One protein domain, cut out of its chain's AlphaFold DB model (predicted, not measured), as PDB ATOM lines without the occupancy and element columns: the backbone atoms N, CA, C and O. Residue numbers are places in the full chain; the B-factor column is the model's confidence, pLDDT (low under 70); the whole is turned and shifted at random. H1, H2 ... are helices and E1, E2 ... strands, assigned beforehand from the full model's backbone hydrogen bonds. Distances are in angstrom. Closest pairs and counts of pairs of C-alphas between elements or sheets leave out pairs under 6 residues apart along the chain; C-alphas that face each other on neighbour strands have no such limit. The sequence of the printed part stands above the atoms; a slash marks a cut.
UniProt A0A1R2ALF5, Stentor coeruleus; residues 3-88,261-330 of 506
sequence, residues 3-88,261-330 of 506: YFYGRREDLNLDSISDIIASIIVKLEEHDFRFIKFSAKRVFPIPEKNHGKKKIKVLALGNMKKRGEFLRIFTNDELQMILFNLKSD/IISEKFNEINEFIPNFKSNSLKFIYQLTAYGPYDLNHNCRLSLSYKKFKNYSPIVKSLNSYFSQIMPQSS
ATOM      1  N   TYR A   3     250.752 256.778 346.345       36.72
ATOM      2  CA  TYR A   3     249.445 256.313 346.789       36.72
ATOM      3  C   TYR A   3     248.816 255.418 345.722       36.72
ATOM      4  O   TYR A   3     248.583 255.859 344.604       36.72
ATOM      5  N   PHE A   4     248.449 254.188 346.085       46.47
ATOM      6  CA  PHE A   4     247.757 253.259 345.189       46.47
ATOM      7  C   PHE A   4     246.313 253.050 345.676       46.47
ATOM      8  O   PHE A   4     246.087 252.816 346.868       46.47
ATOM      9  N   TYR A   5     245.315 253.150 344.793       36.12
ATOM     10  CA  TYR A   5     243.891 253.072 345.145       36.12
ATOM     11  C   TYR A   5     243.101 252.318 344.082       36.12
ATOM     12  O   TYR A   5     243.045 252.778 342.952       36.12
ATOM     13  N   GLY A   6     242.383 251.259 344.471       39.78
ATOM     14  CA  GLY A   6     241.451 250.553 343.593       39.78
ATOM     15  C   GLY A   6     240.114 250.189 344.219       39.78
ATOM     16  O   GLY A   6     239.955 250.091 345.441       39.78
ATOM     17  N   ARG A   7     239.119 250.008 343.346       36.72
ATOM     18  CA  ARG A   7     237.740 249.654 343.688       36.72
ATOM     19  C   ARG A   7     237.320 248.460 342.833       36.72
ATOM     20  O   ARG A   7     237.391 248.541 341.616       36.72
ATOM     21  N   ARG A   8     236.869 247.379 343.472       47.34
ATOM     22  CA  ARG A   8     236.342 246.184 342.788       47.34
ATOM     23  C   ARG A   8     235.234 245.530 343.610       47.34
ATOM     24  O   ARG A   8     235.045 245.870 344.780       47.34
ATOM     25  N   GLU A   9     234.493 244.607 343.007       45.50
ATOM     26  CA  GLU A   9     233.290 244.008 343.609       45.50
ATOM     27  C   GLU A   9     233.451 242.501 343.923       45.50
ATOM     28  O   GLU A   9     232.773 241.969 344.799       45.50
ATOM     29  N   ASP A  10     234.463 241.813 343.387       51.41
ATOM     30  CA  ASP A  10     234.502 240.341 343.262       51.41
ATOM     31  C   ASP A  10     235.607 239.606 344.061       51.41
ATOM     32  O   ASP A  10     235.498 238.417 344.322       51.41
ATOM     33  N   LEU A  11     236.583 240.307 344.637       54.97
ATOM     34  CA  LEU A  11     237.683 239.726 345.438       54.97
ATOM     35  C   LEU A  11     237.278 238.871 346.671       54.97
ATOM     36  O   LEU A  11     236.595 239.369 347.576       54.97
ATOM     37  N   ASN A  12     237.729 237.612 346.746       64.75
ATOM     38  CA  ASN A  12     237.542 236.739 347.914       64.75
ATOM     39  C   ASN A  12     238.478 237.164 349.069       64.75
ATOM     40  O   ASN A  12     239.640 237.477 348.849       64.75
ATOM     41  N   LEU A  13     237.982 237.185 350.313       61.94
ATOM     42  CA  LEU A  13     238.793 237.488 351.503       61.94
ATOM     43  C   LEU A  13     239.892 236.453 351.747       61.94
ATOM     44  O   LEU A  13     240.907 236.793 352.349       61.94
ATOM     45  N   ASP A  14     239.678 235.216 351.303       64.81
ATOM     46  CA  ASP A  14     240.635 234.135 351.514       64.81
ATOM     47  C   ASP A  14     241.899 234.305 350.678       64.81
ATOM     48  O   ASP A  14     242.976 234.024 351.188       64.81
ATOM     49  N   SER A  15     241.792 234.869 349.471       71.44
ATOM     50  CA  SER A  15     242.946 235.110 348.600       71.44
ATOM     51  C   SER A  15     243.674 236.423 348.889       71.44
ATOM     52  O   SER A  15     244.807 236.606 348.451       71.44
ATOM     53  N   ILE A  16     243.062 237.356 349.633       71.94
ATOM     54  CA  ILE A  16     243.653 238.683 349.866       71.94
ATOM     55  C   ILE A  16     244.983 238.593 350.623       71.94
ATOM     56  O   ILE A  16     245.879 239.370 350.317       71.94
ATOM     57  N   SER A  17     245.136 237.680 351.587       72.19
ATOM     58  CA  SER A  17     246.391 237.553 352.342       72.19
ATOM     59  C   SER A  17     247.567 237.151 351.448       72.19
ATOM     60  O   SER A  17     248.622 237.778 351.523       72.19
ATOM     61  N   ASP A  18     247.362 236.177 350.560       76.94
ATOM     62  CA  ASP A  18     248.401 235.690 349.645       76.94
ATOM     63  C   ASP A  18     248.762 236.757 348.605       76.94
ATOM     64  O   ASP A  18     249.932 236.995 348.311       76.94
ATOM     65  N   ILE A  19     247.750 237.481 348.118       74.19
ATOM     66  CA  ILE A  19     247.937 238.616 347.214       74.19
ATOM     67  C   ILE A  19     248.745 239.730 347.896       74.19
ATOM     68  O   ILE A  19     249.647 240.289 347.283       74.19
ATOM     69  N   ILE A  20     248.461 240.053 349.165       75.88
ATOM     70  CA  ILE A  20     249.225 241.065 349.916       75.88
ATOM     71  C   ILE A  20     250.688 240.651 350.038       75.88
ATOM     72  O   ILE A  20     251.562 241.475 349.780       75.88
ATOM     73  N   ALA A  21     250.947 239.400 350.421       79.75
ATOM     74  CA  ALA A  21     252.305 238.888 350.549       79.75
ATOM     75  C   ALA A  21     253.056 238.988 349.210       79.75
ATOM     76  O   ALA A  21     254.151 239.544 349.180       79.75
ATOM     77  N   SER A  22     252.426 238.570 348.102       82.56
ATOM     78  CA  SER A  22     252.967 238.715 346.739       82.56
ATOM     79  C   SER A  22     253.314 240.171 346.405       82.56
ATOM     80  O   SER A  22     254.429 240.466 345.978       82.56
ATOM     81  N   ILE A  23     252.392 241.110 346.653       77.81
ATOM     82  CA  ILE A  23     252.602 242.538 346.360       77.81
ATOM     83  C   ILE A  23     253.763 243.112 347.175       77.81
ATOM     84  O   ILE A  23     254.543 243.897 346.645       77.81
ATOM     85  N   ILE A  24     253.865 242.763 348.460       78.38
ATOM     86  CA  ILE A  24     254.919 243.282 349.339       78.38
ATOM     87  C   ILE A  24     256.288 242.779 348.888       78.38
ATOM     88  O   ILE A  24     257.199 243.590 348.761       78.38
ATOM     89  N   VAL A  25     256.406 241.486 348.575       83.81
ATOM     90  CA  VAL A  25     257.652 240.906 348.052       83.81
ATOM     91  C   VAL A  25     258.074 241.618 346.763       83.81
ATOM     92  O   VAL A  25     259.187 242.128 346.689       83.81
ATOM     93  N   LYS A  26     257.152 241.792 345.805       84.00
ATOM     94  CA  LYS A  26     257.422 242.508 344.543       84.00
ATOM     95  C   LYS A  26     257.806 243.976 344.741       84.00
ATOM     96  O   LYS A  26     258.573 244.523 343.954       84.00
ATOM     97  N   LEU A  27     257.250 244.645 345.753       76.69
ATOM     98  CA  LEU A  27     257.634 246.014 346.107       76.69
ATOM     99  C   LEU A  27     259.083 246.051 346.607       76.69
ATOM    100  O   LEU A  27     259.890 246.829 346.101       76.69
ATOM    101  N   GLU A  28     259.414 245.188 347.564       79.81
ATOM    102  CA  GLU A  28     260.730 245.172 348.203       79.81
ATOM    103  C   GLU A  28     261.845 244.729 347.242       79.81
ATOM    104  O   GLU A  28     262.913 245.340 347.242       79.81
ATOM    105  N   GLU A  29     261.583 243.759 346.361       84.19
ATOM    106  CA  GLU A  29     262.525 243.284 345.329       84.19
ATOM    107  C   GLU A  29     262.906 244.360 344.295       84.19
ATOM    108  O   GLU A  29     263.930 244.241 343.623       84.19
ATOM    109  N   HIS A  30     262.110 245.427 344.171       79.12
ATOM    110  CA  HIS A  30     262.275 246.467 343.151       79.12
ATOM    111  C   HIS A  30     262.557 247.861 343.728       79.12
ATOM    112  O   HIS A  30     262.254 248.876 343.097       79.12
ATOM    113  N   ASP A  31     263.170 247.918 344.913       73.75
ATOM    114  CA  ASP A  31     263.536 249.150 345.627       73.75
ATOM    115  C   ASP A  31     262.333 250.033 346.024       73.75
ATOM    116  O   ASP A  31     262.478 251.243 346.240       73.75
ATOM    117  N   PHE A  32     261.131 249.457 346.142       72.06
ATOM    118  CA  PHE A  32     259.977 250.129 346.732       72.06
ATOM    119  C   PHE A  32     259.802 249.679 348.184       72.06
ATOM    120  O   PHE A  32     259.354 248.579 348.491       72.06
ATOM    121  N   ARG A  33     260.080 250.582 349.122       72.94
ATOM    122  CA  ARG A  33     259.791 250.390 350.539       72.94
ATOM    123  C   ARG A  33     258.282 250.386 350.772       72.94
ATOM    124  O   ARG A  33     257.623 251.427 350.684       72.94
ATOM    125  N   PHE A  34     257.737 249.234 351.136       73.62
ATOM    126  CA  PHE A  34     256.356 249.116 351.583       73.62
ATOM    127  C   PHE A  34     256.105 249.951 352.849       73.62
ATOM    128  O   PHE A  34     256.922 249.983 353.769       73.62
ATOM    129  N   ILE A  35     254.965 250.647 352.898       70.38
ATOM    130  CA  ILE A  35     254.556 251.438 354.069       70.38
ATOM    131  C   ILE A  35     253.271 250.892 354.670       70.38
ATOM    132  O   ILE A  35     253.157 250.768 355.890       70.38
ATOM    133  N   LYS A  36     252.257 250.652 353.832       75.62
ATOM    134  CA  LYS A  36     250.947 250.222 354.311       75.62
ATOM    135  C   LYS A  36     250.110 249.574 353.224       75.62
ATOM    136  O   LYS A  36     249.935 250.119 352.143       75.62
ATOM    137  N   PHE A  37     249.427 248.506 353.593       77.75
ATOM    138  CA  PHE A  37     248.295 247.960 352.863       77.75
ATOM    139  C   PHE A  37     247.013 248.198 353.661       77.75
ATOM    140  O   PHE A  37     247.008 248.179 354.894       77.75
ATOM    141  N   SER A  38     245.904 248.436 352.971       75.75
ATOM    142  CA  SER A  38     244.574 248.494 353.560       75.75
ATOM    143  C   SER A  38     243.519 248.034 352.559       75.75
ATOM    144  O   SER A  38     243.184 248.771 351.635       75.75
ATOM    145  N   ALA A  39     242.887 246.894 352.805       76.88
ATOM    146  CA  ALA A  39     241.655 246.492 352.136       76.88
ATOM    147  C   ALA A  39     240.454 246.790 353.033       76.88
ATOM    148  O   ALA A  39     240.479 246.516 354.228       76.88
ATOM    149  N   LYS A  40     239.386 247.342 352.466       78.31
ATOM    150  CA  LYS A  40     238.116 247.603 353.144       78.31
ATOM    151  C   LYS A  40     236.993 246.933 352.368       78.31
ATOM    152  O   LYS A  40     236.826 247.200 351.180       78.31
ATOM    153  N   ARG A  41     236.187 246.119 353.044       76.81
ATOM    154  CA  ARG A  41     234.983 245.489 352.496       76.81
ATOM    155  C   ARG A  41     233.765 245.972 353.272       76.81
ATOM    156  O   ARG A  41     233.792 246.046 354.498       76.81
ATOM    157  N   VAL A  42     232.712 246.342 352.553       79.00
ATOM    158  CA  VAL A  42     231.449 246.799 353.141       79.00
ATOM    159  C   VAL A  42     230.351 245.828 352.738       79.00
ATOM    160  O   VAL A  42     230.015 245.754 351.559       79.00
ATOM    161  N   PHE A  43     229.795 245.115 353.714       75.06
ATOM    162  CA  PHE A  43     228.686 244.187 353.522       75.06
ATOM    163  C   PHE A  43     227.371 244.878 353.875       75.06
ATOM    164  O   PHE A  43     227.163 245.192 355.052       75.06
ATOM    165  N   PRO A  44     226.501 245.166 352.895       71.56
ATOM    166  CA  PRO A  44     225.124 245.516 353.199       71.56
ATOM    167  C   PRO A  44     224.402 244.273 353.734       71.56
ATOM    168  O   PRO A  44     224.562 243.188 353.181       71.56
ATOM    169  N   ILE A  45     223.618 244.431 354.796       65.44
ATOM    170  CA  ILE A  45     222.775 243.363 355.345       65.44
ATOM    171  C   ILE A  45     221.304 243.806 355.156       65.44
ATOM    172  O   ILE A  45     220.970 244.932 355.546       65.44
ATOM    173  N   PRO A  46     220.441 243.003 354.491       62.53
ATOM    174  CA  PRO A  46     220.685 241.639 354.028       62.53
ATOM    175  C   PRO A  46     221.504 241.647 352.728       62.53
ATOM    176  O   PRO A  46     221.487 242.629 351.979       62.53
ATOM    177  N   GLU A  47     222.252 240.572 352.479       62.44
ATOM    178  CA  GLU A  47     223.238 240.484 351.398       62.44
ATOM    179  C   GLU A  47     222.540 240.425 350.027       62.44
ATOM    180  O   GLU A  47     222.289 239.364 349.471       62.44
ATOM    181  N   LYS A  48     222.142 241.588 349.497       55.25
ATOM    182  CA  LYS A  48     221.495 241.690 348.177       55.25
ATOM    183  C   LYS A  48     222.482 241.919 347.034       55.25
ATOM    184  O   LYS A  48     222.122 241.681 345.894       55.25
ATOM    185  N   ASN A  49     223.699 242.385 347.333       53.84
ATOM    186  CA  ASN A  49     224.728 242.735 346.352       53.84
ATOM    187  C   ASN A  49     226.120 242.337 346.854       53.84
ATOM    188  O   ASN A  49     226.400 242.437 348.054       53.84
ATOM    189  N   HIS A  50     227.020 241.994 345.927       55.53
ATOM    190  CA  HIS A  50     228.446 241.849 346.213       55.53
ATOM    191  C   HIS A  50     228.967 243.126 346.896       55.53
ATOM    192  O   HIS A  50     228.849 244.236 346.377       55.53
ATOM    193  N   GLY A  51     229.473 242.992 348.126       58.00
ATOM    194  CA  GLY A  51     229.893 244.137 348.932       58.00
ATOM    195  C   GLY A  51     230.933 245.012 348.224       58.00
ATOM    196  O   GLY A  51     231.852 244.501 347.587       58.00
ATOM    197  N   LYS A  52     230.835 246.340 348.380       59.69
ATOM    198  CA  LYS A  52     231.822 247.281 347.822       59.69
ATOM    199  C   LYS A  52     233.185 247.020 348.471       59.69
ATOM    200  O   LYS A  52     233.309 247.153 349.695       59.69
ATOM    201  N   LYS A  53     234.204 246.690 347.671       64.75
ATOM    202  CA  LYS A  53     235.587 246.514 348.136       64.75
ATOM    203  C   LYS A  53     236.438 247.691 347.669       64.75
ATOM    204  O   LYS A  53     236.307 248.185 346.550       64.75
ATOM    205  N   LYS A  54     237.294 248.172 348.564       63.22
ATOM    206  CA  LYS A  54     238.312 249.184 348.282       63.22
ATOM    207  C   LYS A  54     239.654 248.638 348.737       63.22
ATOM    208  O   LYS A  54     239.783 248.295 349.909       63.22
ATOM    209  N   ILE A  55     240.627 248.573 347.840       63.88
ATOM    210  CA  ILE A  55     242.001 248.187 348.161       63.88
ATOM    211  C   ILE A  55     242.877 249.426 348.044       63.88
ATOM    212  O   ILE A  55     242.775 250.190 347.088       63.88
ATOM    213  N   LYS A  56     243.712 249.643 349.054       64.56
ATOM    214  CA  LYS A  56     244.699 250.710 349.096       64.56
ATOM    215  C   LYS A  56     246.055 250.101 349.409       64.56
ATOM    216  O   LYS A  56     246.195 249.429 350.427       64.56
ATOM    217  N   VAL A  57     247.041 250.387 348.573       63.62
ATOM    218  CA  VAL A  57     248.449 250.061 348.829       63.62
ATOM    219  C   VAL A  57     249.207 251.382 348.956       63.62
ATOM    220  O   VAL A  57     248.814 252.395 348.375       63.62
ATOM    221  N   LEU A  58     250.255 251.415 349.766       62.00
ATOM    222  CA  LEU A  58     251.110 252.573 349.985       62.00
ATOM    223  C   LEU A  58     252.559 252.095 350.065       62.00
ATOM    224  O   LEU A  58     252.887 251.275 350.927       62.00
ATOM    225  N   ALA A  59     253.409 252.637 349.197       60.09
ATOM    226  CA  ALA A  59     254.838 252.345 349.159       60.09
ATOM    227  C   ALA A  59     255.645 253.599 348.777       60.09
ATOM    228  O   ALA A  59     255.086 254.608 348.342       60.09
ATOM    229  N   LEU A  60     256.958 253.550 348.986       59.84
ATOM    230  CA  LEU A  60     257.920 254.596 348.643       59.84
ATOM    231  C   LEU A  60     259.028 253.989 347.784       59.84
ATOM    232  O   LEU A  60     259.717 253.106 348.272       59.84
ATOM    233  N   GLY A  61     259.259 254.476 346.569       60.81
ATOM    234  CA  GLY A  61     260.384 253.996 345.759       60.81
ATOM    235  C   GLY A  61     260.882 255.004 344.733       60.81
ATOM    236  O   GLY A  61     260.485 256.170 344.730       60.81
ATOM    237  N   ASN A  62     261.802 254.558 343.877       64.00
ATOM    238  CA  ASN A  62     262.397 255.393 342.839       64.00
ATOM    239  C   ASN A  62     261.492 255.473 341.599       64.00
ATOM    240  O   ASN A  62     261.348 254.506 340.851       64.00
ATOM    241  N   MET A  63     260.960 256.666 341.327       56.72
ATOM    242  CA  MET A  63     260.048 256.938 340.208       56.72
ATOM    243  C   MET A  63     260.609 256.567 338.830       56.72
ATOM    244  O   MET A  63     259.844 256.183 337.947       56.72
ATOM    245  N   LYS A  64     261.933 256.614 338.637       62.34
ATOM    246  CA  LYS A  64     262.561 256.257 337.353       62.34
ATOM    247  C   LYS A  64     262.410 254.770 337.009       62.34
ATOM    248  O   LYS A  64     262.425 254.424 335.836       62.34
ATOM    249  N   LYS A  65     262.204 253.910 338.013       65.38
ATOM    250  CA  LYS A  65     262.008 252.458 337.853       65.38
ATOM    251  C   LYS A  65     260.531 252.053 337.737       65.38
ATOM    252  O   LYS A  65     260.211 250.873 337.667       65.38
ATOM    253  N   ARG A  66     259.598 253.014 337.691       62.50
ATOM    254  CA  ARG A  66     258.143 252.765 337.705       62.50
ATOM    255  C   ARG A  66     257.650 251.899 336.542       62.50
ATOM    256  O   ARG A  66     256.815 251.025 336.748       62.50
ATOM    257  N   GLY A  67     258.115 252.165 335.322       65.19
ATOM    258  CA  GLY A  67     257.687 251.406 334.142       65.19
ATOM    259  C   GLY A  67     258.123 249.941 334.207       65.19
ATOM    260  O   GLY A  67     257.352 249.056 333.852       65.19
ATOM    261  N   GLU A  68     259.330 249.691 334.717       70.56
ATOM    262  CA  GLU A  68     259.842 248.345 334.995       70.56
ATOM    263  C   GLU A  68     259.036 247.685 336.114       70.56
ATOM    264  O   GLU A  68     258.608 246.544 335.974       70.56
ATOM    265  N   PHE A  69     258.737 248.444 337.170       71.75
ATOM    266  CA  PHE A  69     257.969 247.975 338.315       71.75
ATOM    267  C   PHE A  69     256.556 247.486 337.939       71.75
ATOM    268  O   PHE A  69     256.121 246.410 338.345       71.75
ATOM    269  N   LEU A  70     255.826 248.238 337.110       68.31
ATOM    270  CA  LEU A  70     254.467 247.852 336.704       68.31
ATOM    271  C   LEU A  70     254.420 246.587 335.843       68.31
ATOM    272  O   LEU A  70     253.407 245.893 335.850       68.31
ATOM    273  N   ARG A  71     255.504 246.264 335.129       75.81
ATOM    274  CA  ARG A  71     255.579 245.079 334.261       75.81
ATOM    275  C   ARG A  71     255.689 243.760 335.033       75.81
ATOM    276  O   ARG A  71     255.532 242.705 334.429       75.81
ATOM    277  N   ILE A  72     255.955 243.811 336.337       79.00
ATOM    278  CA  ILE A  72     256.127 242.629 337.205       79.00
ATOM    279  C   ILE A  72     254.784 242.142 337.764       79.00
ATOM    280  O   ILE A  72     254.643 241.000 338.215       79.00
ATOM    281  N   PHE A  73     253.774 243.012 337.753       74.19
ATOM    282  CA  PHE A  73     252.429 242.640 338.157       74.19
ATOM    283  C   PHE A  73     251.733 241.902 337.021       74.19
ATOM    284  O   PHE A  73     251.834 242.277 335.852       74.19
ATOM    285  N   THR A  74     251.008 240.844 337.370       76.12
ATOM    286  CA  THR A  74     250.146 240.163 336.406       76.12
ATOM    287  C   THR A  74     249.016 241.097 335.980       76.12
ATOM    288  O   THR A  74     248.663 242.034 336.698       76.12
ATOM    289  N   ASN A  75     248.398 240.832 334.825       67.31
ATOM    290  CA  ASN A  75     247.211 241.582 334.411       67.31
ATOM    291  C   ASN A  75     246.118 241.539 335.488       67.31
ATOM    292  O   ASN A  75     245.497 242.562 335.751       67.31
ATOM    293  N   ASP A  76     245.933 240.410 336.173       66.81
ATOM    294  CA  ASP A  76     244.982 240.318 337.280       66.81
ATOM    295  C   ASP A  76     245.372 241.239 338.445       66.81
ATOM    296  O   ASP A  76     244.542 242.017 338.908       66.81
ATOM    297  N   GLU A  77     246.638 241.249 338.873       67.69
ATOM    298  CA  GLU A  77     247.118 242.154 339.926       67.69
ATOM    299  C   GLU A  77     246.995 243.635 339.524       67.69
ATOM    300  O   GLU A  77     246.553 244.447 340.336       67.69
ATOM    301  N   LEU A  78     247.305 243.984 338.269       63.97
ATOM    302  CA  LEU A  78     247.138 245.331 337.701       63.97
ATOM    303  C   LEU A  78     245.665 245.765 337.640       63.97
ATOM    304  O   LEU A  78     245.354 246.939 337.818       63.97
ATOM    305  N   GLN A  79     244.743 244.828 337.415       56.84
ATOM    306  CA  GLN A  79     243.299 245.081 337.427       56.84
ATOM    307  C   GLN A  79     242.722 245.124 338.855       56.84
ATOM    308  O   GLN A  79     241.682 245.742 339.099       56.84
ATOM    309  N   MET A  80     243.377 244.475 339.822       56.03
ATOM    310  CA  MET A  80     242.984 244.448 341.239       56.03
ATOM    311  C   MET A  80     243.519 245.651 342.020       56.03
ATOM    312  O   MET A  80     242.868 246.146 342.948       56.03
ATOM    313  N   ILE A  81     244.694 246.131 341.628       55.31
ATOM    314  CA  ILE A  81     245.380 247.294 342.167       55.31
ATOM    315  C   ILE A  81     245.310 248.357 341.081       55.31
ATOM    316  O   ILE A  81     246.161 248.420 340.204       55.31
ATOM    317  N   LEU A  82     244.309 249.233 341.137       44.28
ATOM    318  CA  LEU A  82     244.401 250.467 340.363       44.28
ATOM    319  C   LEU A  82     245.598 251.244 340.913       44.28
ATOM    320  O   LEU A  82     245.592 251.816 342.012       44.28
ATOM    321  N   PHE A  83     246.663 251.218 340.133       46.09
ATOM    322  CA  PHE A  83     247.791 252.091 340.307       46.09
ATOM    323  C   PHE A  83     247.315 253.490 339.906       46.09
ATOM    324  O   PHE A  83     247.448 253.897 338.755       46.09
ATOM    325  N   ASN A  84     246.680 254.207 340.841       39.03
ATOM    326  CA  ASN A  84     246.295 255.601 340.637       39.03
ATOM    327  C   ASN A  84     247.564 256.457 340.671       39.03
ATOM    328  O   ASN A  84     247.896 257.099 341.660       39.03
ATOM    329  N   LEU A  85     248.332 256.359 339.597       43.19
ATOM    330  CA  LEU A  85     249.660 256.925 339.469       43.19
ATOM    331  C   LEU A  85     249.617 258.318 338.844       43.19
ATOM    332  O   LEU A  85     250.454 258.666 338.007       43.19
ATOM    333  N   LYS A  86     248.657 259.119 339.288       42.53
ATOM    334  CA  LYS A  86     248.883 260.551 339.403       42.53
ATOM    335  C   LYS A  86     249.395 260.790 340.814       42.53
ATOM    336  O   LYS A  86     248.682 261.222 341.711       42.53
ATOM    337  N   SER A  87     250.645 260.390 341.044       42.56
ATOM    338  CA  SER A  87     251.431 261.043 342.081       42.56
ATOM    339  C   SER A  87     251.712 262.430 341.526       42.56
ATOM    340  O   SER A  87     252.713 262.633 340.839       42.56
ATOM    341  N   ASP A  88     250.781 263.353 341.728       53.88
ATOM    342  CA  ASP A  88     251.024 264.750 341.428       53.88
ATOM    343  C   ASP A  88     252.272 265.130 342.229       53.88
ATOM    344  O   ASP A  88     252.258 265.107 343.466       53.88
ATOM    345  N   ILE A 261     226.362 235.964 363.227       91.31
ATOM    346  CA  ILE A 261     225.471 236.376 364.329       91.31
ATOM    347  C   ILE A 261     224.701 237.658 363.977       91.31
ATOM    348  O   ILE A 261     223.490 237.750 364.172       91.31
ATOM    349  N   ILE A 262     225.393 238.670 363.440       88.56
ATOM    350  CA  ILE A 262     224.769 239.950 363.070       88.56
ATOM    351  C   ILE A 262     223.780 239.768 361.915       88.56
ATOM    352  O   ILE A 262     222.714 240.387 361.921       88.56
ATOM    353  N   SER A 263     224.125 238.935 360.933       84.94
ATOM    354  CA  SER A 263     223.270 238.671 359.773       84.94
ATOM    355  C   SER A 263     222.007 237.910 360.169       84.94
ATOM    356  O   SER A 263     220.917 238.298 359.754       84.94
ATOM    357  N   GLU A 264     222.134 236.891 361.020       88.56
ATOM    358  CA  GLU A 264     221.010 236.124 361.561       88.56
ATOM    359  C   GLU A 264     220.034 237.028 362.323       88.56
ATOM    360  O   GLU A 264     218.851 237.083 361.985       88.56
ATOM    361  N   LYS A 265     220.538 237.839 363.267       88.12
ATOM    362  CA  LYS A 265     219.686 238.747 364.051       88.12
ATOM    363  C   LYS A 265     218.953 239.765 363.181       88.12
ATOM    364  O   LYS A 265     217.832 240.172 363.477       88.12
ATOM    365  N   PHE A 266     219.592 240.216 362.111       80.19
ATOM    366  CA  PHE A 266     218.967 241.150 361.193       80.19
ATOM    367  C   PHE A 266     217.896 240.484 360.317       80.19
ATOM    368  O   PHE A 266     216.869 241.107 360.044       80.19
ATOM    369  N   ASN A 267     218.104 239.233 359.902       82.56
ATOM    370  CA  ASN A 267     217.099 238.463 359.171       82.56
ATOM    371  C   ASN A 267     215.846 238.233 360.026       82.56
ATOM    372  O   ASN A 267     214.754 238.526 359.547       82.56
ATOM    373  N   GLU A 268     216.007 237.875 361.305       84.56
ATOM    374  CA  GLU A 268     214.903 237.761 362.277       84.56
ATOM    375  C   GLU A 268     214.040 239.042 362.320       84.56
ATOM    376  O   GLU A 268     212.811 238.998 362.327       84.56
ATOM    377  N   ILE A 269     214.673 240.219 362.287       77.81
ATOM    378  CA  ILE A 269     213.962 241.506 362.317       77.81
ATOM    379  C   ILE A 269     213.263 241.812 360.997       77.81
ATOM    380  O   ILE A 269     212.171 242.380 361.012       77.81
ATOM    381  N   ASN A 270     213.863 241.461 359.859       74.81
ATOM    382  CA  ASN A 270     213.205 241.636 358.565       74.81
ATOM    383  C   ASN A 270     211.977 240.737 358.429       74.81
ATOM    384  O   ASN A 270     211.003 241.159 357.812       74.81
ATOM    385  N   GLU A 271     212.007 239.532 358.997       78.88
ATOM    386  CA  GLU A 271     210.840 238.648 359.042       78.88
ATOM    387  C   GLU A 271     209.718 239.268 359.880       78.88
ATOM    388  O   GLU A 271     208.572 239.334 359.434       78.88
ATOM    389  N   PHE A 272     210.053 239.827 361.048       74.44
ATOM    390  CA  PHE A 272     209.090 240.539 361.894       74.44
ATOM    391  C   PHE A 272     208.583 241.851 361.277       74.44
ATOM    392  O   PHE A 272     207.463 242.286 361.554       74.44
ATOM    393  N   ILE A 273     209.404 242.521 360.466       70.69
ATOM    394  CA  ILE A 273     209.110 243.832 359.883       70.69
ATOM    395  C   ILE A 273     209.514 243.816 358.400       70.69
ATOM    396  O   ILE A 273     210.553 244.374 358.035       70.69
ATOM    397  N   PRO A 274     208.663 243.270 357.508       61.84
ATOM    398  CA  PRO A 274     208.988 243.061 356.087       61.84
ATOM    399  C   PRO A 274     209.358 244.340 355.319       61.84
ATOM    400  O   PRO A 274     210.019 244.302 354.284       61.84
ATOM    401  N   ASN A 275     208.953 245.499 355.848       59.91
ATOM    402  CA  ASN A 275     209.232 246.824 355.297       59.91
ATOM    403  C   ASN A 275     210.329 247.587 356.048       59.91
ATOM    404  O   ASN A 275     210.476 248.795 355.839       59.91
ATOM    405  N   PHE A 276     211.110 246.919 356.903       63.41
ATOM    406  CA  PHE A 276     212.319 247.483 357.494       63.41
ATOM    407  C   PHE A 276     213.374 247.653 356.397       63.41
ATOM    408  O   PHE A 276     214.346 246.912 356.283       63.41
ATOM    409  N   LYS A 277     213.170 248.657 355.535       57.94
ATOM    410  CA  LYS A 277     214.137 249.099 354.532       57.94
ATOM    411  C   LYS A 277     215.280 249.790 355.266       57.94
ATOM    412  O   LYS A 277     215.406 251.015 355.271       57.94
ATOM    413  N   SER A 278     216.112 248.992 355.927       52.78
ATOM    414  CA  SER A 278     217.415 249.424 356.394       52.78
ATOM    415  C   SER A 278     218.222 249.751 355.140       52.78
ATOM    416  O   SER A 278     218.678 248.881 354.405       52.78
ATOM    417  N   ASN A 279     218.363 251.040 354.844       52.12
ATOM    418  CA  ASN A 279     219.224 251.477 353.749       52.12
ATOM    419  C   ASN A 279     220.715 251.312 354.089       52.12
ATOM    420  O   ASN A 279     221.564 251.681 353.276       52.12
ATOM    421  N   SER A 280     221.072 250.825 355.286       62.97
ATOM    422  CA  SER A 280     222.461 250.908 355.730       62.97
ATOM    423  C   SER A 280     222.797 250.186 357.039       62.97
ATOM    424  O   SER A 280     223.599 250.725 357.802       62.97
ATOM    425  N   LEU A 281     222.284 248.974 357.304       73.69
ATOM    426  CA  LEU A 281     223.097 248.061 358.114       73.69
ATOM    427  C   LEU A 281     224.305 247.653 357.269       73.69
ATOM    428  O   LEU A 281     224.168 247.021 356.221       73.69
ATOM    429  N   LYS A 282     225.486 248.094 357.688       83.06
ATOM    430  CA  LYS A 282     226.751 247.845 357.007       83.06
ATOM    431  C   LYS A 282     227.704 247.203 357.993       83.06
ATOM    432  O   LYS A 282     228.156 247.868 358.924       83.06
ATOM    433  N   PHE A 283     228.058 245.946 357.762       83.12
ATOM    434  CA  PHE A 283     229.201 245.360 358.444       83.12
ATOM    435  C   PHE A 283     230.458 245.685 357.647       83.12
ATOM    436  O   PHE A 283     230.574 245.373 356.460       83.12
ATOM    437  N   ILE A 284     231.366 246.424 358.272       85.12
ATOM    438  CA  ILE A 284     232.560 246.950 357.631       85.12
ATOM    439  C   ILE A 284     233.748 246.163 358.156       85.12
ATOM    440  O   ILE A 284     234.041 246.169 359.349       85.12
ATOM    441  N   TYR A 285     234.459 245.532 357.239       84.31
ATOM    442  CA  TYR A 285     235.693 244.824 357.508       84.31
ATOM    443  C   TYR A 285     236.868 245.588 356.906       84.31
ATOM    444  O   TYR A 285     236.778 246.097 355.786       84.31
ATOM    445  N   GLN A 286     237.967 245.665 357.640       85.56
ATOM    446  CA  GLN A 286     239.217 246.248 357.190       85.56
ATOM    447  C   GLN A 286     240.376 245.308 357.516       85.56
ATOM    448  O   GLN A 286     240.544 244.888 358.653       85.56
ATOM    449  N   LEU A 287     241.204 245.019 356.521       82.69
ATOM    450  CA  LEU A 287     242.482 244.342 356.696       82.69
ATOM    451  C   LEU A 287     243.588 245.353 356.427       82.69
ATOM    452  O   LEU A 287     243.607 245.955 355.355       82.69
ATOM    453  N   THR A 288     244.489 245.554 357.380       83.00
ATOM    454  CA  THR A 288     245.659 246.423 357.220       83.00
ATOM    455  C   THR A 288     246.942 245.642 357.414       83.00
ATOM    456  O   THR A 288     246.986 244.803 358.304       83.00
ATOM    457  N   ALA A 289     247.979 245.961 356.643       82.62
ATOM    458  CA  ALA A 289     249.318 245.415 356.839       82.62
ATOM    459  C   ALA A 289     250.351 246.544 356.890       82.62
ATOM    460  O   ALA A 289     250.237 247.490 356.107       82.62
ATOM    461  N   TYR A 290     251.330 246.449 357.790       78.06
ATOM    462  CA  TYR A 290     252.503 247.345 357.855       78.06
ATOM    463  C   TYR A 290     253.816 246.633 357.482       78.06
ATOM    464  O   TYR A 290     254.837 247.284 357.294       78.06
ATOM    465  N   GLY A 291     253.750 245.315 357.287       70.25
ATOM    466  CA  GLY A 291     254.765 244.463 356.671       70.25
ATOM    467  C   GLY A 291     254.123 243.154 356.187       70.25
ATOM    468  O   GLY A 291     252.918 242.969 356.395       70.25
ATOM    469  N   PRO A 292     254.892 242.233 355.579       63.16
ATOM    470  CA  PRO A 292     254.360 241.001 354.982       63.16
ATOM    471  C   PRO A 292     253.698 240.057 355.996       63.16
ATOM    472  O   PRO A 292     252.825 239.275 355.632       63.16
ATOM    473  N   TYR A 293     254.053 240.180 357.277       68.31
ATOM    474  CA  TYR A 293     253.582 239.295 358.345       68.31
ATOM    475  C   TYR A 293     252.738 239.997 359.421       68.31
ATOM    476  O   TYR A 293     252.207 239.334 360.307       68.31
ATOM    477  N   ASP A 294     252.568 241.322 359.348       79.44
ATOM    478  CA  ASP A 294     251.802 242.097 360.335       79.44
ATOM    479  C   ASP A 294     250.383 242.396 359.825       79.44
ATOM    480  O   ASP A 294     250.024 243.536 359.504       79.44
ATOM    481  N   LEU A 295     249.585 241.333 359.683       82.38
ATOM    482  CA  LEU A 295     248.198 241.416 359.235       82.38
ATOM    483  C   LEU A 295     247.262 241.743 360.400       82.38
ATOM    484  O   LEU A 295     246.989 240.929 361.280       82.38
ATOM    485  N   ASN A 296     246.685 242.937 360.347       85.88
ATOM    486  CA  ASN A 296     245.735 243.436 361.325       85.88
ATOM    487  C   ASN A 296     244.316 243.405 360.754       85.88
ATOM    488  O   ASN A 296     243.958 244.184 359.862       85.88
ATOM    489  N   HIS A 297     243.499 242.509 361.297       87.75
ATOM    490  CA  HIS A 297     242.102 242.334 360.924       87.75
ATOM    491  C   HIS A 297     241.216 243.159 361.854       87.75
ATOM    492  O   HIS A 297     241.256 243.033 363.075       87.75
ATOM    493  N   ASN A 298     240.386 244.000 361.264       89.62
ATOM    494  CA  ASN A 298     239.584 244.980 361.962       89.62
ATOM    495  C   ASN A 298     238.150 244.913 361.456       89.62
ATOM    496  O   ASN A 298     237.904 244.792 360.256       89.62
ATOM    497  N   CYS A 299     237.177 245.020 362.349       90.00
ATOM    498  CA  CYS A 299     235.781 245.113 361.955       90.00
ATOM    499  C   CYS A 299     235.049 246.213 362.707       90.00
ATOM    500  O   CYS A 299     235.536 246.794 363.681       90.00
ATOM    501  N   ARG A 300     233.878 246.540 362.179       90.62
ATOM    502  CA  ARG A 300     233.030 247.599 362.679       90.62
ATOM    503  C   ARG A 300     231.614 247.394 362.172       90.62
ATOM    504  O   ARG A 300     231.414 247.045 361.008       90.62
ATOM    505  N   LEU A 301     230.635 247.683 363.014       87.81
ATOM    506  CA  LEU A 301     229.245 247.742 362.604       87.81
ATOM    507  C   LEU A 301     228.838 249.192 362.366       87.81
ATOM    508  O   LEU A 301     229.118 250.064 363.177       87.81
ATOM    509  N   SER A 302     228.183 249.459 361.245       85.50
ATOM    510  CA  SER A 302     227.570 250.749 360.967       85.50
ATOM    511  C   SER A 302     226.080 250.551 360.769       85.50
ATOM    512  O   SER A 302     225.652 249.910 359.815       85.50
ATOM    513  N   LEU A 303     225.299 251.154 361.650       78.31
ATOM    514  CA  LEU A 303     223.852 251.206 361.624       78.31
ATOM    515  C   LEU A 303     223.463 252.625 361.228       78.31
ATOM    516  O   LEU A 303     223.551 253.557 362.024       78.31
ATOM    517  N   SER A 304     223.067 252.812 359.977       72.50
ATOM    518  CA  SER A 304     222.474 254.078 359.555       72.50
ATOM    519  C   SER A 304     220.992 253.864 359.288       72.50
ATOM    520  O   SER A 304     220.605 252.994 358.499       72.50
ATOM    521  N   TYR A 305     220.167 254.670 359.945       68.25
ATOM    522  CA  TYR A 305     218.722 254.633 359.808       68.25
ATOM    523  C   TYR A 305     218.240 255.957 359.241       68.25
ATOM    524  O   TYR A 305     218.357 257.012 359.869       68.25
ATOM    525  N   LYS A 306     217.645 255.891 358.050       58.97
ATOM    526  CA  LYS A 306     216.740 256.947 357.604       58.97
ATOM    527  C   LYS A 306     215.426 256.736 358.362       58.97
ATOM    528  O   LYS A 306     214.927 255.613 358.367       58.97
ATOM    529  N   LYS A 307     214.863 257.792 358.963       58.59
ATOM    530  CA  LYS A 307     213.567 257.768 359.682       58.59
ATOM    531  C   LYS A 307     213.581 257.030 361.030       58.59
ATOM    532  O   LYS A 307     212.696 256.232 361.331       58.59
ATOM    533  N   PHE A 308     214.584 257.328 361.853       59.22
ATOM    534  CA  PHE A 308     214.795 256.727 363.176       59.22
ATOM    535  C   PHE A 308     213.548 256.708 364.080       59.22
ATOM    536  O   PHE A 308     213.317 255.715 364.770       59.22
ATOM    537  N   LYS A 309     212.719 257.764 364.053       59.94
ATOM    538  CA  LYS A 309     211.594 257.930 364.990       59.94
ATOM    539  C   LYS A 309     210.598 256.762 364.952       59.94
ATOM    540  O   LYS A 309     210.165 256.315 366.008       59.94
ATOM    541  N   ASN A 310     210.335 256.193 363.773       60.25
ATOM    542  CA  ASN A 310     209.342 255.120 363.598       60.25
ATOM    543  C   ASN A 310     209.806 253.754 364.125       60.25
ATOM    544  O   ASN A 310     208.986 252.872 364.350       60.25
ATOM    545  N   TYR A 311     211.114 253.573 364.323       68.00
ATOM    546  CA  TYR A 311     211.701 252.300 364.752       68.00
ATOM    547  C   TYR A 311     212.563 252.449 366.007       68.00
ATOM    548  O   TYR A 311     213.349 251.559 366.319       68.00
ATOM    549  N   SER A 312     212.424 253.555 366.743       70.88
ATOM    550  CA  SER A 312     213.269 253.877 367.900       70.88
ATOM    551  C   SER A 312     213.374 252.731 368.926       70.88
ATOM    552  O   SER A 312     214.503 252.395 369.291       70.88
ATOM    553  N   PRO A 313     212.283 252.041 369.332       76.44
ATOM    554  CA  PRO A 313     212.385 250.901 370.251       76.44
ATOM    555  C   PRO A 313     213.209 249.736 369.686       76.44
ATOM    556  O   PRO A 313     214.084 249.203 370.367       76.44
ATOM    557  N   ILE A 314     212.983 249.380 368.419       76.94
ATOM    558  CA  ILE A 314     213.686 248.283 367.735       76.94
ATOM    559  C   ILE A 314     215.165 248.624 367.571       76.94
ATOM    560  O   ILE A 314     216.025 247.793 367.832       76.94
ATOM    561  N   VAL A 315     215.478 249.862 367.189       76.19
ATOM    562  CA  VAL A 315     216.861 250.310 367.004       76.19
ATOM    563  C   VAL A 315     217.613 250.367 368.334       76.19
ATOM    564  O   VAL A 315     218.773 249.966 368.392       76.19
ATOM    565  N   LYS A 316     216.964 250.805 369.421       81.31
ATOM    566  CA  LYS A 316     217.542 250.741 370.774       81.31
ATOM    567  C   LYS A 316     217.810 249.298 371.200       81.31
ATOM    568  O   LYS A 316     218.889 249.020 371.718       81.31
ATOM    569  N   SER A 317     216.864 248.395 370.939       83.81
ATOM    570  CA  SER A 317     217.018 246.960 371.199       83.81
ATOM    571  C   SER A 317     218.187 246.365 370.406       83.81
ATOM    572  O   SER A 317     219.068 245.734 370.985       83.81
ATOM    573  N   LEU A 318     218.276 246.666 369.107       83.81
ATOM    574  CA  LEU A 318     219.384 246.254 368.245       83.81
ATOM    575  C   LEU A 318     220.731 246.775 368.727       83.81
ATOM    576  O   LEU A 318     221.691 246.015 368.800       83.81
ATOM    577  N   ASN A 319     220.810 248.061 369.067       84.12
ATOM    578  CA  ASN A 319     222.040 248.628 369.594       84.12
ATOM    579  C   ASN A 319     222.450 247.927 370.894       84.12
ATOM    580  O   ASN A 319     223.609 247.555 371.030       84.12
ATOM    581  N   SER A 320     221.505 247.696 371.813       88.19
ATOM    582  CA  SER A 320     221.754 246.960 373.059       88.19
ATOM    583  C   SER A 320     222.280 245.548 372.785       88.19
ATOM    584  O   SER A 320     223.325 245.173 373.309       88.19
ATOM    585  N   TYR A 321     221.627 244.801 371.892       91.44
ATOM    586  CA  TYR A 321     222.062 243.465 371.484       91.44
ATOM    587  C   TYR A 321     223.476 243.482 370.882       91.44
ATOM    588  O   TYR A 321     224.350 242.731 371.310       91.44
ATOM    589  N   PHE A 322     223.753 244.382 369.933       89.88
ATOM    590  CA  PHE A 322     225.073 244.456 369.307       89.88
ATOM    591  C   PHE A 322     226.168 244.911 370.281       89.88
ATOM    592  O   PHE A 322     227.294 244.424 370.189       89.88
ATOM    593  N   SER A 323     225.834 245.755 371.260       89.06
ATOM    594  CA  SER A 323     226.752 246.168 372.336       89.06
ATOM    595  C   SER A 323     227.237 244.994 373.190       89.06
ATOM    596  O   SER A 323     228.299 245.080 373.801       89.06
ATOM    597  N   GLN A 324     226.464 243.904 373.259       92.88
ATOM    598  CA  GLN A 324     226.833 242.707 374.019       92.88
ATOM    599  C   GLN A 324     227.881 241.860 373.287       92.88
ATOM    600  O   GLN A 324     228.672 241.173 373.930       92.88
ATOM    601  N   ILE A 325     227.916 241.913 371.952       92.44
ATOM    602  CA  ILE A 325     228.823 241.088 371.132       92.44
ATOM    603  C   ILE A 325     230.028 241.865 370.589       92.44
ATOM    604  O   ILE A 325     231.031 241.259 370.200       92.44
ATOM    605  N   MET A 326     229.963 243.198 370.567       91.94
ATOM    606  CA  MET A 326     231.079 244.064 370.194       91.94
ATOM    607  C   MET A 326     231.095 245.367 371.004       91.94
ATOM    608  O   MET A 326     230.039 245.851 371.404       91.94
ATOM    609  N   PRO A 327     232.273 245.979 371.225       90.25
ATOM    610  CA  PRO A 327     232.363 247.224 371.977       90.25
ATOM    611  C   PRO A 327     231.550 248.342 371.325       90.25
ATOM    612  O   PRO A 327     231.662 248.563 370.118       90.25
ATOM    613  N   GLN A 328     230.834 249.125 372.137       84.50
ATOM    614  CA  GLN A 328     230.015 250.245 371.657       84.50
ATOM    615  C   GLN A 328     230.799 251.229 370.778       84.50
ATOM    616  O   GLN A 328     230.266 251.791 369.830       84.50
ATOM    617  N   SER A 329     232.095 251.414 371.043       83.00
ATOM    618  CA  SER A 329     232.955 252.299 370.250       83.00
ATOM    619  C   SER A 329     233.187 251.845 368.800       83.00
ATOM    620  O   SER A 329     233.694 252.628 367.995       83.00
ATOM    621  N   SER A 330     232.857 250.590 368.490       87.31
ATOM    622  CA  SER A 330     232.953 249.966 367.164       87.31
ATOM    623  C   SER A 330     231.597 249.831 366.470       87.31
ATOM    624  O   SER A 330     231.521 249.243 365.387       87.31
TER     625      SER A 330
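What this domain is: This is residues 3 to 88 and 261 to 330 of the 506 residues of a protein of Stentor coeruleus (UniProt A0A1R2ALF5). A long, twisted five-stranded sheet makes the middle of a drawn-out body, with H1 packed along one face and H4 on the same face near the other end of the strands. H2 and H3 lie about the H1 end, H3 by edge strand E1, while the kinked H5 folds back beyond E5, near H4. The printed part has 156 residues, in the order E1, H1, E2, E3, H2, H3, H4, E4, E5, H5; the sheet runs E1, E3, E2, E4, E5, all antiparallel, and the class is mixed. The whole is loose, with a radius of gyration of the C-alphas of 19.6 A, and its spans of 60 by 30 by 26 A only just make a rod.

Where its parts are: Find C-alpha 3 at (249.445, 256.313, 346.789), where E1, residues 3 to 8, begins. Next come H1, residues 13 to 28, 23.5 A long, and E2, residues 33 to 45, 38.0 A from C-alpha 33 at (259.791, 250.390, 350.539). E3, residues 52 to 60, runs 27.1 A; H2, residues 63 to 70, and H3, residues 75 to 80, follow. After the cut look for H4, residues 261 to 272, E4, residues 281 to 289, 26.4 A, and E5, residues 295 to 306, 35.1 A. H5, residues 308 to 325, ends at C-alpha 325, (228.823, 241.088, 371.132), and has a kink of 49 degrees near residue 315.

How they stand to each other: Begin at edge strand E1: N 4 and O 57 of E3 are 2.9 A apart, within hydrogen-bond range. In the hairpin E2 and E3, N 38 and O 56 are at 2.7 A; between E2 and E4, N 39 and O 287 at 2.8 A; in the hairpin E4 and E5, N 284 and O 300 at 2.8 A. H1 is on the sheet at a height of 9.6 A, along the strands, 16 degrees from E2 on the local plane; their closest C-alphas, Ile 24 and Phe 34, are 6.4 A apart. E1, H1 and E2 form a split strand-helix-strand unit, two strands running the same way with E3 between them, and its crossover is right-handed. H4 and H5 are close but not clearly touching, the closest C-alphas, Ile 262 and Phe 322, 7.7 A apart. H3 and H5 only graze the sheet, and H2 is not on it. In H3 and H4 every O i to N i+4 pair is within hydrogen-bond range; in H1 10 of 12 are, in H2 2 of 4, in H5 11 of 14.

The domain as a whole: The C-alphas farthest apart, those of Lys 64 and Phe 272, are 60.9 A apart. Residues 89 to 260 are not printed, and C-alphas 88 and 261 stand 44.5 A apart across that cut. Of the links printed whole, none is long. Mean pLDDT of the printed part is 70.7; 66 residues are under 70, among them 3 to 14 and 45 to 67.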